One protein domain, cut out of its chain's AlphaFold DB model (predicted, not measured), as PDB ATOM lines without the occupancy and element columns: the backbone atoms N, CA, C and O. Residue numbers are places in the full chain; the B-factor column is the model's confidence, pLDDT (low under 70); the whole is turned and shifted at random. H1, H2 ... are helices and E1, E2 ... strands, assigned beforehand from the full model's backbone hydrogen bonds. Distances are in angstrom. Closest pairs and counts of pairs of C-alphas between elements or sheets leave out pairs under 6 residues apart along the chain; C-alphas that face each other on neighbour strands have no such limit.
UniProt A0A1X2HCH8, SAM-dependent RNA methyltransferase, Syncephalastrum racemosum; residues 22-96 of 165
ATOM      1  N   ASP A  22     238.941 198.083 192.073       91.50
ATOM      2  CA  ASP A  22     238.190 198.967 191.176       91.50
ATOM      3  C   ASP A  22     236.895 199.415 191.883       91.50
ATOM      4  O   ASP A  22     236.084 198.562 192.256       91.50
ATOM      5  N   PRO A  23     236.649 200.728 192.060       90.12
ATOM      6  CA  PRO A  23     235.421 201.236 192.673       90.12
ATOM      7  C   PRO A  23     234.129 200.748 192.003       90.12
ATOM      8  O   PRO A  23     233.095 200.671 192.662       90.12
ATOM      9  N   LYS A  24     234.169 200.402 190.708       92.00
ATOM     10  CA  LYS A  24     233.017 199.851 189.974       92.00
ATOM     11  C   LYS A  24     232.640 198.440 190.420       92.00
ATOM     12  O   LYS A  24     231.504 198.028 190.216       92.00
ATOM     13  N   GLU A  25     233.573 197.721 191.038       94.69
ATOM     14  CA  GLU A  25     233.363 196.378 191.584       94.69
ATOM     15  C   GLU A  25     232.859 196.419 193.040       94.69
ATOM     16  O   GLU A  25     232.714 195.366 193.668       94.69
ATOM     17  N   ILE A  26     232.594 197.614 193.585       95.56
ATOM     18  CA  ILE A  26     232.095 197.825 194.947       95.56
ATOM     19  C   ILE A  26     230.608 198.189 194.917       95.56
ATOM     20  O   ILE A  26     230.206 199.214 194.365       95.56
ATOM     21  N   CYS A  27     229.798 197.384 195.601       96.69
ATOM     22  CA  CYS A  27     228.405 197.686 195.901       96.69
ATOM     23  C   CYS A  27     228.276 198.254 197.317       96.69
ATOM     24  O   CYS A  27     228.670 197.606 198.286       96.69
ATOM     25  N   LEU A  28     227.660 199.426 197.463       95.00
ATOM     26  CA  LEU A  28     227.277 199.981 198.761       95.00
ATOM     27  C   LEU A  28     225.917 199.418 199.192       95.00
ATOM     28  O   LEU A  28     224.913 199.614 198.506       95.00
ATOM     29  N   LEU A  29     225.867 198.756 200.348       94.75
ATOM     30  CA  LEU A  29     224.608 198.346 200.963       94.75
ATOM     31  C   LEU A  29     224.018 199.534 201.714       94.75
ATOM     32  O   LEU A  29     224.557 199.993 202.725       94.75
ATOM     33  N   ASP A  30     222.904 200.037 201.196       91.00
ATOM     34  CA  ASP A  30     222.300 201.287 201.625       91.00
ATOM     35  C   ASP A  30     220.773 201.151 201.690       91.00
ATOM     36  O   ASP A  30     220.139 200.914 200.660       91.00
ATOM     37  N   PRO A  31     220.151 201.350 202.868       88.00
ATOM     38  CA  PRO A  31     218.695 201.355 203.001       88.00
ATOM     39  C   PRO A  31     217.986 202.373 202.094       88.00
ATOM     40  O   PRO A  31     216.812 202.199 201.792       88.00
ATOM     41  N   SER A  32     218.682 203.434 201.663       88.00
ATOM     42  CA  SER A  32     218.139 204.466 200.764       88.00
ATOM     43  C   SER A  32     218.380 204.191 199.274       88.00
ATOM     44  O   SER A  32     218.005 205.015 198.434       88.00
ATOM     45  N   ALA A  33     219.024 203.076 198.913       92.44
ATOM     46  CA  ALA A  33     219.190 202.699 197.513       92.44
ATOM     47  C   ALA A  33     217.833 202.388 196.859       92.44
ATOM     48  O   ALA A  33     216.886 201.973 197.521       92.44
ATOM     49  N   LYS A  34     217.739 202.580 195.537       93.38
ATOM     50  CA  LYS A  34     216.489 202.371 194.781       93.38
ATOM     51  C   LYS A  34     216.228 200.915 194.409       93.38
ATOM     52  O   LYS A  34     215.077 200.545 194.214       93.38
ATOM     53  N   GLU A  35     217.286 200.132 194.237       97.06
ATOM     54  CA  GLU A  35     217.193 198.755 193.758       97.06
ATOM     55  C   GLU A  35     217.556 197.768 194.871       97.06
ATOM     56  O   GLU A  35     218.513 198.024 195.613       97.06
ATOM     57  N   PRO A  36     216.832 196.640 194.989       97.88
ATOM     58  CA  PRO A  36     217.201 195.580 195.914       97.88
ATOM     59  C   PRO A  36     218.477 194.900 195.436       97.88
ATOM     60  O   PRO A  36     218.715 194.822 194.230       97.88
ATOM     61  N   LEU A  37     219.253 194.363 196.374       98.44
ATOM     62  CA  LEU A  37     220.312 193.409 196.055       98.44
ATOM     63  C   LEU A  37     219.707 192.167 195.384       98.44
ATOM     64  O   LEU A  37     218.690 191.650 195.855       98.44
ATOM     65  N   LYS A  38     220.336 191.680 194.314       98.38
ATOM     66  CA  LYS A  38     219.871 190.512 193.554       98.38
ATOM     67  C   LYS A  38     220.971 189.462 193.376       98.38
ATOM     68  O   LYS A  38     222.152 189.797 193.459       98.38
ATOM     69  N   PRO A  39     220.624 188.195 193.091       98.50
ATOM     70  CA  PRO A  39     221.617 187.156 192.825       98.50
ATOM     71  C   PRO A  39     222.597 187.481 191.684       98.50
ATOM     72  O   PRO A  39     223.760 187.072 191.748       98.50
ATOM     73  N   GLU A  40     222.163 188.222 190.661       98.19
ATOM     74  CA  GLU A  40     222.974 188.599 189.490       98.19
ATOM     75  C   GLU A  40     224.023 189.672 189.819       98.19
ATOM     76  O   GLU A  40     225.016 189.818 189.111       98.19
ATOM     77  N   ASP A  41     223.859 190.397 190.930       97.94
ATOM     78  CA  ASP A  41     224.824 191.412 191.364       97.94
ATOM     79  C   ASP A  41     226.207 190.794 191.666       97.94
ATOM     80  O   ASP A  41     227.217 191.497 191.620       97.94
ATOM     81  N   ALA A  42     226.290 189.476 191.901       96.50
ATOM     82  CA  ALA A  42     227.565 188.773 192.081       96.50
ATOM     83  C   ALA A  42     228.426 188.703 190.806       96.50
ATOM     84  O   ALA A  42     229.627 188.464 190.900       96.50
ATOM     85  N   ASP A  43     227.825 188.892 189.627       96.44
ATOM     86  CA  ASP A  43     228.556 188.913 188.355       96.44
ATOM     87  C   ASP A  43     229.192 190.292 188.102       96.44
ATOM     88  O   ASP A  43     230.075 190.435 187.258       96.44
ATOM     89  N   THR A  44     228.743 191.313 188.843       95.88
ATOM     90  CA  THR A  44     229.184 192.709 188.702       95.88
ATOM     91  C   THR A  44     230.094 193.144 189.848       95.88
ATOM     92  O   THR A  44     231.120 193.782 189.614       95.88
ATOM     93  N   PHE A  45     229.736 192.817 191.091       97.50
ATOM     94  CA  PHE A  45     230.436 193.305 192.276       97.50
ATOM     95  C   PHE A  45     231.261 192.209 192.938       97.50
ATOM     96  O   PHE A  45     230.774 191.114 193.215       97.50
ATOM     97  N   LYS A  46     232.508 192.546 193.266       95.12
ATOM     98  CA  LYS A  46     233.406 191.700 194.061       95.12
ATOM     99  C   LYS A  46     233.393 192.071 195.536       95.12
ATOM    100  O   LYS A  46     233.690 191.233 196.384       95.12
ATOM    101  N   TYR A  47     233.054 193.322 195.840       95.31
ATOM    102  CA  TYR A  47     233.087 193.866 197.189       95.31
ATOM    103  C   TYR A  47     231.729 194.438 197.573       95.31
ATOM    104  O   TYR A  47     231.051 195.093 196.783       95.31
ATOM    105  N   PHE A  48     231.364 194.216 198.829       95.62
ATOM    106  CA  PHE A  48     230.120 194.680 199.419       95.62
ATOM    107  C   PHE A  48     230.459 195.549 200.623       95.62
ATOM    108  O   PHE A  48     230.995 195.072 201.623       95.62
ATOM    109  N   LEU A  49     230.196 196.846 200.495       93.62
ATOM    110  CA  LEU A  49     230.509 197.851 201.493       93.62
ATOM    111  C   LEU A  49     229.304 198.048 202.411       93.62
ATOM    112  O   LEU A  49     228.238 198.483 201.980       93.62
ATOM    113  N   PHE A  50     229.490 197.750 203.693       91.12
ATOM    114  CA  PHE A  50     228.468 197.922 204.719       91.12
ATOM    115  C   PHE A  50     228.725 199.229 205.466       91.12
ATOM    116  O   PHE A  50     229.677 199.343 206.238       91.12
ATOM    117  N   GLY A  51     227.881 200.231 205.223       78.19
ATOM    118  CA  GLY A  51     227.863 201.454 206.020       78.19
ATOM    119  C   GLY A  51     227.072 201.263 207.315       78.19
ATOM    120  O   GLY A  51     226.086 200.532 207.339       78.19
ATOM    121  N   GLY A  52     227.462 201.963 208.383       65.75
ATOM    122  CA  GLY A  52     226.663 202.053 209.609       65.75
ATOM    123  C   GLY A  52     227.299 201.387 210.826       65.75
ATOM    124  O   GLY A  52     227.268 200.175 211.006       65.75
ATOM    125  N   ILE A  53     227.832 202.241 211.697       59.91
ATOM    126  CA  ILE A  53     228.245 201.952 213.072       59.91
ATOM    127  C   ILE A  53     226.961 201.743 213.885       59.91
ATOM    128  O   ILE A  53     226.277 202.738 214.093       59.91
ATOM    129  N   LEU A  54     226.663 200.498 214.288       58.41
ATOM    130  CA  LEU A  54     225.654 200.068 215.282       58.41
ATOM    131  C   LEU A  54     224.285 200.788 215.204       58.41
ATOM    132  O   LEU A  54     224.164 201.969 215.517       58.41
ATOM    133  N   GLY A  55     223.246 200.049 214.795       62.12
ATOM    134  CA  GLY A  55     221.897 200.568 214.550       62.12
ATOM    135  C   GLY A  55     221.305 201.365 215.718       62.12
ATOM    136  O   GLY A  55     221.265 200.891 216.846       62.12
ATOM    137  N   ASP A  56     220.853 202.578 215.416       66.50
ATOM    138  CA  ASP A  56     219.876 203.316 216.215       66.50
ATOM    139  C   ASP A  56     218.479 203.018 215.643       66.50
ATOM    140  O   ASP A  56     218.357 202.861 214.422       66.50
ATOM    141  N   ASP A  57     217.455 203.014 216.496       66.31
ATOM    142  CA  ASP A  57     216.043 203.062 216.103       66.31
ATOM    143  C   ASP A  57     215.427 204.384 216.616       66.31
ATOM    144  O   ASP A  57     215.376 204.593 217.832       66.31
ATOM    145  N   PRO A  58     215.030 205.328 215.736       74.81
ATOM    146  CA  PRO A  58     215.069 205.251 214.275       74.81
ATOM    147  C   PRO A  58     216.493 205.406 213.687       74.81
ATOM    148  O   PRO A  58     217.365 206.032 214.306       74.81
ATOM    149  N   PRO A  59     216.739 204.927 212.450       74.19
ATOM    150  CA  PRO A  59     218.040 205.038 211.792       74.19
ATOM    151  C   PRO A  59     218.527 206.488 211.631       74.19
ATOM    152  O   PRO A  59     217.812 207.348 211.119       74.19
ATOM    153  N   ARG A  60     219.799 206.757 211.962       77.44
ATOM    154  CA  ARG A  60     220.419 208.100 211.837       77.44
ATOM    155  C   ARG A  60     221.041 208.417 210.468       77.44
ATOM    156  O   ARG A  60     221.797 209.378 210.350       77.44
ATOM    157  N   ASP A  61     220.788 207.587 209.460       79.94
ATOM    158  CA  ASP A  61     221.303 207.726 208.090       79.94
ATOM    159  C   ASP A  61     222.817 208.041 207.980       79.94
ATOM    160  O   ASP A  61     223.256 208.947 207.267       79.94
ATOM    161  N   ARG A  62     223.660 207.308 208.719       80.25
ATOM    162  CA  ARG A  62     225.121 207.538 208.707       80.25
ATOM    163  C   ARG A  62     225.778 207.129 207.380       80.25
ATOM    164  O   ARG A  62     226.820 207.670 207.023       80.25
ATOM    165  N   THR A  63     225.148 206.230 206.622       82.06
ATOM    166  CA  THR A  63     225.623 205.749 205.311       82.06
ATOM    167  C   THR A  63     225.640 206.849 204.241       82.06
ATOM    168  O   THR A  63     226.363 206.726 203.254       82.06
ATOM    169  N   LYS A  64     224.941 207.977 204.454       82.12
ATOM    170  CA  LYS A  64     224.936 209.131 203.538       82.12
ATOM    171  C   LYS A  64     226.323 209.676 203.192       82.12
ATOM    172  O   LYS A  64     226.502 210.228 202.111       82.12
ATOM    173  N   GLU A  65     227.297 209.529 204.090       83.75
ATOM    174  CA  GLU A  65     228.671 209.974 203.840       83.75
ATOM    175  C   GLU A  65     229.350 209.124 202.757       83.75
ATOM    176  O   GLU A  65     230.059 209.669 201.916       83.75
ATOM    177  N   LEU A  66     229.044 207.823 202.692       84.06
ATOM    178  CA  LEU A  66     229.567 206.922 201.662       84.06
ATOM    179  C   LEU A  66     228.879 207.127 200.305       84.06
ATOM    180  O   LEU A  66     229.518 206.963 199.270       84.06
ATOM    181  N   ARG A  67     227.606 207.557 200.277       83.62
ATOM    182  CA  ARG A  67     226.894 207.857 199.014       83.62
ATOM    183  C   ARG A  67     227.596 208.923 198.179       83.62
ATOM    184  O   ARG A  67     227.559 208.868 196.954       83.62
ATOM    185  N   LYS A  68     228.242 209.892 198.838       86.31
ATOM    186  CA  LYS A  68     228.961 210.992 198.176       86.31
ATOM    187  C   LYS A  68     230.153 210.499 197.347       86.31
ATOM    188  O   LYS A  68     230.622 211.237 196.489       86.31
ATOM    189  N   LEU A  69     230.619 209.272 197.588       85.94
ATOM    190  CA  LEU A  69     231.758 208.659 196.905       85.94
ATOM    191  C   LEU A  69     231.376 207.969 195.583       85.94
ATOM    192  O   LEU A  69     232.254 207.504 194.866       85.94
ATOM    193  N   GLY A  70     230.084 207.935 195.226       87.19
ATOM    194  CA  GLY A  70     229.629 207.495 193.902       87.19
ATOM    195  C   GLY A  70     229.520 205.980 193.705       87.19
ATOM    196  O   GLY A  70     229.432 205.531 192.564       87.19
ATOM    197  N   PHE A  71     229.509 205.192 194.783       91.19
ATOM    198  CA  PHE A  71     229.276 203.746 194.711       91.19
ATOM    199  C   PHE A  71     227.889 203.411 194.153       91.19
ATOM    200  O   PHE A  71     226.908 204.112 194.423       91.19
ATOM    201  N   VAL A  72     227.786 202.290 193.434       94.25
ATOM    202  CA  VAL A  72     226.480 201.728 193.073       94.25
ATOM    203  C   VAL A  72     225.824 201.180 194.341       94.25
ATOM    204  O   VAL A  72     226.441 200.421 195.085       94.25
ATOM    205  N   GLY A  73     224.586 201.598 194.606       94.62
ATOM    206  CA  GLY A  73     223.850 201.235 195.815       94.62
ATOM    207  C   GLY A  73     222.835 200.112 195.597       94.62
ATOM    208  O   GLY A  73     222.111 200.111 194.596       94.62
ATOM    209  N   ARG A  74     222.722 199.212 196.579       97.38
ATOM    210  CA  ARG A  74     221.652 198.207 196.700       97.38
ATOM    211  C   ARG A  74     221.057 198.221 198.104       97.38
ATOM    212  O   ARG A  74     221.788 198.406 199.074       97.38
ATOM    213  N   HIS A  75     219.751 197.995 198.232       95.81
ATOM    214  CA  HIS A  75     219.102 197.851 199.538       95.81
ATOM    215  C   HIS A  75     218.882 196.374 199.897       95.81
ATOM    216  O   HIS A  75     218.658 195.533 199.029       95.81
ATOM    217  N   LEU A  76     218.881 196.064 201.198       96.69
ATOM    218  CA  LEU A  76     218.565 194.727 201.737       96.69
ATOM    219  C   LEU A  76     217.099 194.592 202.188       96.69
ATOM    220  O   LEU A  76     216.723 193.653 202.884       96.69
ATOM    221  N   GLY A  77     216.269 195.547 201.777       94.50
ATOM    222  CA  GLY A  77     214.858 195.625 202.132       94.50
ATOM    223  C   GLY A  77     214.577 196.800 203.072       94.50
ATOM    224  O   GLY A  77     215.498 197.530 203.439       94.50
ATOM    225  N   PRO A  78     213.303 197.010 203.434       91.75
ATOM    226  CA  PRO A  78     212.874 198.207 204.156       91.75
ATOM    227  C   PRO A  78     213.122 198.145 205.670       91.75
ATOM    228  O   PRO A  78     213.084 199.180 206.328       91.75
ATOM    229  N   ILE A  79     213.348 196.953 206.234       91.88
ATOM    230  CA  ILE A  79     213.545 196.764 207.677       91.88
ATOM    231  C   ILE A  79     215.037 196.716 207.990       91.88
ATOM    232  O   ILE A  79     215.797 196.001 207.336       91.88
ATOM    233  N   GLN A  80     215.441 197.469 209.010       89.50
ATOM    234  CA  GLN A  80     216.824 197.549 209.458       89.50
ATOM    235  C   GLN A  80     217.336 196.190 209.951       89.50
ATOM    236  O   GLN A  80     216.635 195.442 210.631       89.50
ATOM    237  N   MET A  81     218.589 195.898 209.623       92.00
ATOM    238  CA  MET A  81     219.313 194.701 210.041       92.00
ATOM    239  C   MET A  81     220.537 195.114 210.860       92.00
ATOM    240  O   MET A  81     221.114 196.181 210.626       92.00
ATOM    241  N   SER A  82     220.973 194.253 211.778       90.19
ATOM    242  CA  SER A  82     222.321 194.351 212.339       90.19
ATOM    243  C   SER A  82     223.373 194.106 211.249       90.19
ATOM    244  O   SER A  82     223.079 193.498 210.217       90.19
ATOM    245  N   THR A  83     224.614 194.557 211.456       90.31
ATOM    246  CA  THR A  83     225.688 194.385 210.462       90.31
ATOM    247  C   THR A  83     225.937 192.911 210.140       90.31
ATOM    248  O   THR A  83     226.077 192.554 208.976       90.31
ATOM    249  N   ASP A  84     225.940 192.037 211.147       91.38
ATOM    250  CA  ASP A  84     226.108 190.594 210.959       91.38
ATOM    251  C   ASP A  84     224.941 189.972 210.178       91.38
ATOM    252  O   ASP A  84     225.170 189.158 209.281       91.38
ATOM    253  N   THR A  85     223.699 190.396 210.436       94.25
ATOM    254  CA  THR A  85     222.549 189.944 209.645       94.25
ATOM    255  C   THR A  85     222.670 190.430 208.206       94.25
ATOM    256  O   THR A  85     222.513 189.631 207.287       94.25
ATOM    257  N   ALA A  86     223.003 191.705 207.989       94.81
ATOM    258  CA  ALA A  86     223.180 192.270 206.656       94.81
ATOM    259  C   ALA A  86     224.243 191.503 205.852       94.81
ATOM    260  O   ALA A  86     224.005 191.156 204.698       94.81
ATOM    261  N   VAL A  87     225.380 191.165 206.471       95.00
ATOM    262  CA  VAL A  87     226.433 190.347 205.848       95.00
ATOM    263  C   VAL A  87     225.915 188.955 205.476       95.00
ATOM    264  O   VAL A  87     226.125 188.504 204.348       95.00
ATOM    265  N   ASN A  88     225.204 188.281 206.384       95.94
ATOM    266  CA  ASN A  88     224.647 186.953 206.114       95.94
ATOM    267  C   ASN A  88     223.577 186.977 205.011       95.94
ATOM    268  O   ASN A  88     223.554 186.083 204.165       95.94
ATOM    269  N   VAL A  89     222.722 188.004 204.983       97.69
ATOM    270  CA  VAL A  89     221.717 188.193 203.928       97.69
ATOM    271  C   VAL A  89     222.406 188.419 202.589       97.69
ATOM    272  O   VAL A  89     222.093 187.717 201.631       97.69
ATOM    273  N   THR A  90     223.394 189.315 202.527       98.00
ATOM    274  CA  THR A  90     224.182 189.544 201.311       98.00
ATOM    275  C   THR A  90     224.798 188.241 200.812       98.00
ATOM    276  O   THR A  90     224.612 187.909 199.646       98.00
ATOM    277  N   LYS A  91     225.440 187.444 201.682       97.25
ATOM    278  CA  LYS A  91     225.978 186.121 201.314       97.25
ATOM    279  C   LYS A  91     224.894 185.207 200.736       97.25
ATOM    280  O   LYS A  91     225.109 184.609 199.683       97.25
ATOM    281  N   ARG A  92     223.740 185.091 201.402       97.81
ATOM    282  CA  ARG A  92     222.627 184.238 200.953       97.81
ATOM    283  C   ARG A  92     222.148 184.633 199.553       97.81
ATOM    284  O   ARG A  92     221.872 183.760 198.735       97.81
ATOM    285  N   VAL A  93     222.113 185.934 199.271       98.44
ATOM    286  CA  VAL A  93     221.682 186.458 197.974       98.44
ATOM    287  C   VAL A  93     222.731 186.239 196.889       98.44
ATOM    288  O   VAL A  93     222.433 185.655 195.852       98.44
ATOM    289  N   VAL A  94     223.972 186.672 197.112       98.06
ATOM    290  CA  VAL A  94     224.971 186.756 196.030       98.06
ATOM    291  C   VAL A  94     225.757 185.461 195.838       98.06
ATOM    292  O   VAL A  94     226.083 185.107 194.703       98.06
ATOM    293  N   VAL A  95     226.030 184.740 196.931       97.00
ATOM    294  CA  VAL A  95     226.787 183.478 196.919       97.00
ATOM    295  C   VAL A  95     225.840 182.301 196.772       97.00
ATOM    296  O   VAL A  95     226.005 181.494 195.863       97.00
ATOM    297  N   ASP A  96     224.824 182.220 197.633       97.50
ATOM    298  CA  ASP A  96     223.912 181.073 197.634       97.50
ATOM    299  C   ASP A  96     222.754 181.228 196.623       97.50
ATOM    300  O   ASP A  96     221.917 180.332 196.512       97.50
TER     301      ASP A  96
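Overview. This is residues 22 to 96 of the 165 residues of the protein "SAM-dependent RNA methyltransferase" of Syncephalastrum racemosum (UniProt A0A1X2HCH8). A small sheet of three short parallel strands, in order E2 E1 E3, lies between the longest helix, H3, and little H2. H1 sits at one end of H3; the loop of residues 51 to 63 lies toward the other. The 75 printed residues, under half in named elements, run E1 H1 E2 H2 E3 H3, class mixed. The whole is compact: radius of gyration of the C-alphas 11.6 A, spans 33 by 26 by 19 A.

Arrangement. E1, residues 26 to 29, H1, 39 to 43, and E2, 47 to 50, form a strand-helix-strand unit, parallel neighbours with a helix between, its crossover right-handed. N 27 and O 47 are within hydrogen-bond range, 2.9 A. E2, H2, residues 64 to 67, and E3, 72 to 74, form a split right-handed unit, E1 between its strands. N 28 and O 72, across E1 and E3, are within range, 2.9 A. H3, residues 83 to 94, touches H1 with 93 to 94 alone; the closest C-alphas, Pro 39 and Val 94, are 4.7 A apart. H2 and H3 only graze the sheet. Every O i to N i+4 pair is within range in H3, 0 of 1 in H1, with 2 of 2 O i to N i+3; H2 is too short.

Along the chain. E1 starts at C-alpha 26 (232.095, 197.825, 194.947) and spans 9.6 A, E2 9.7 A; H3 spans 16.3 A to C-alpha 94 (224.971, 186.756, 196.030).

Size, cuts and confidence. The printed part has no cut; E2 to H2 is a long link, and residues 52 to 57 have pLDDT under 70.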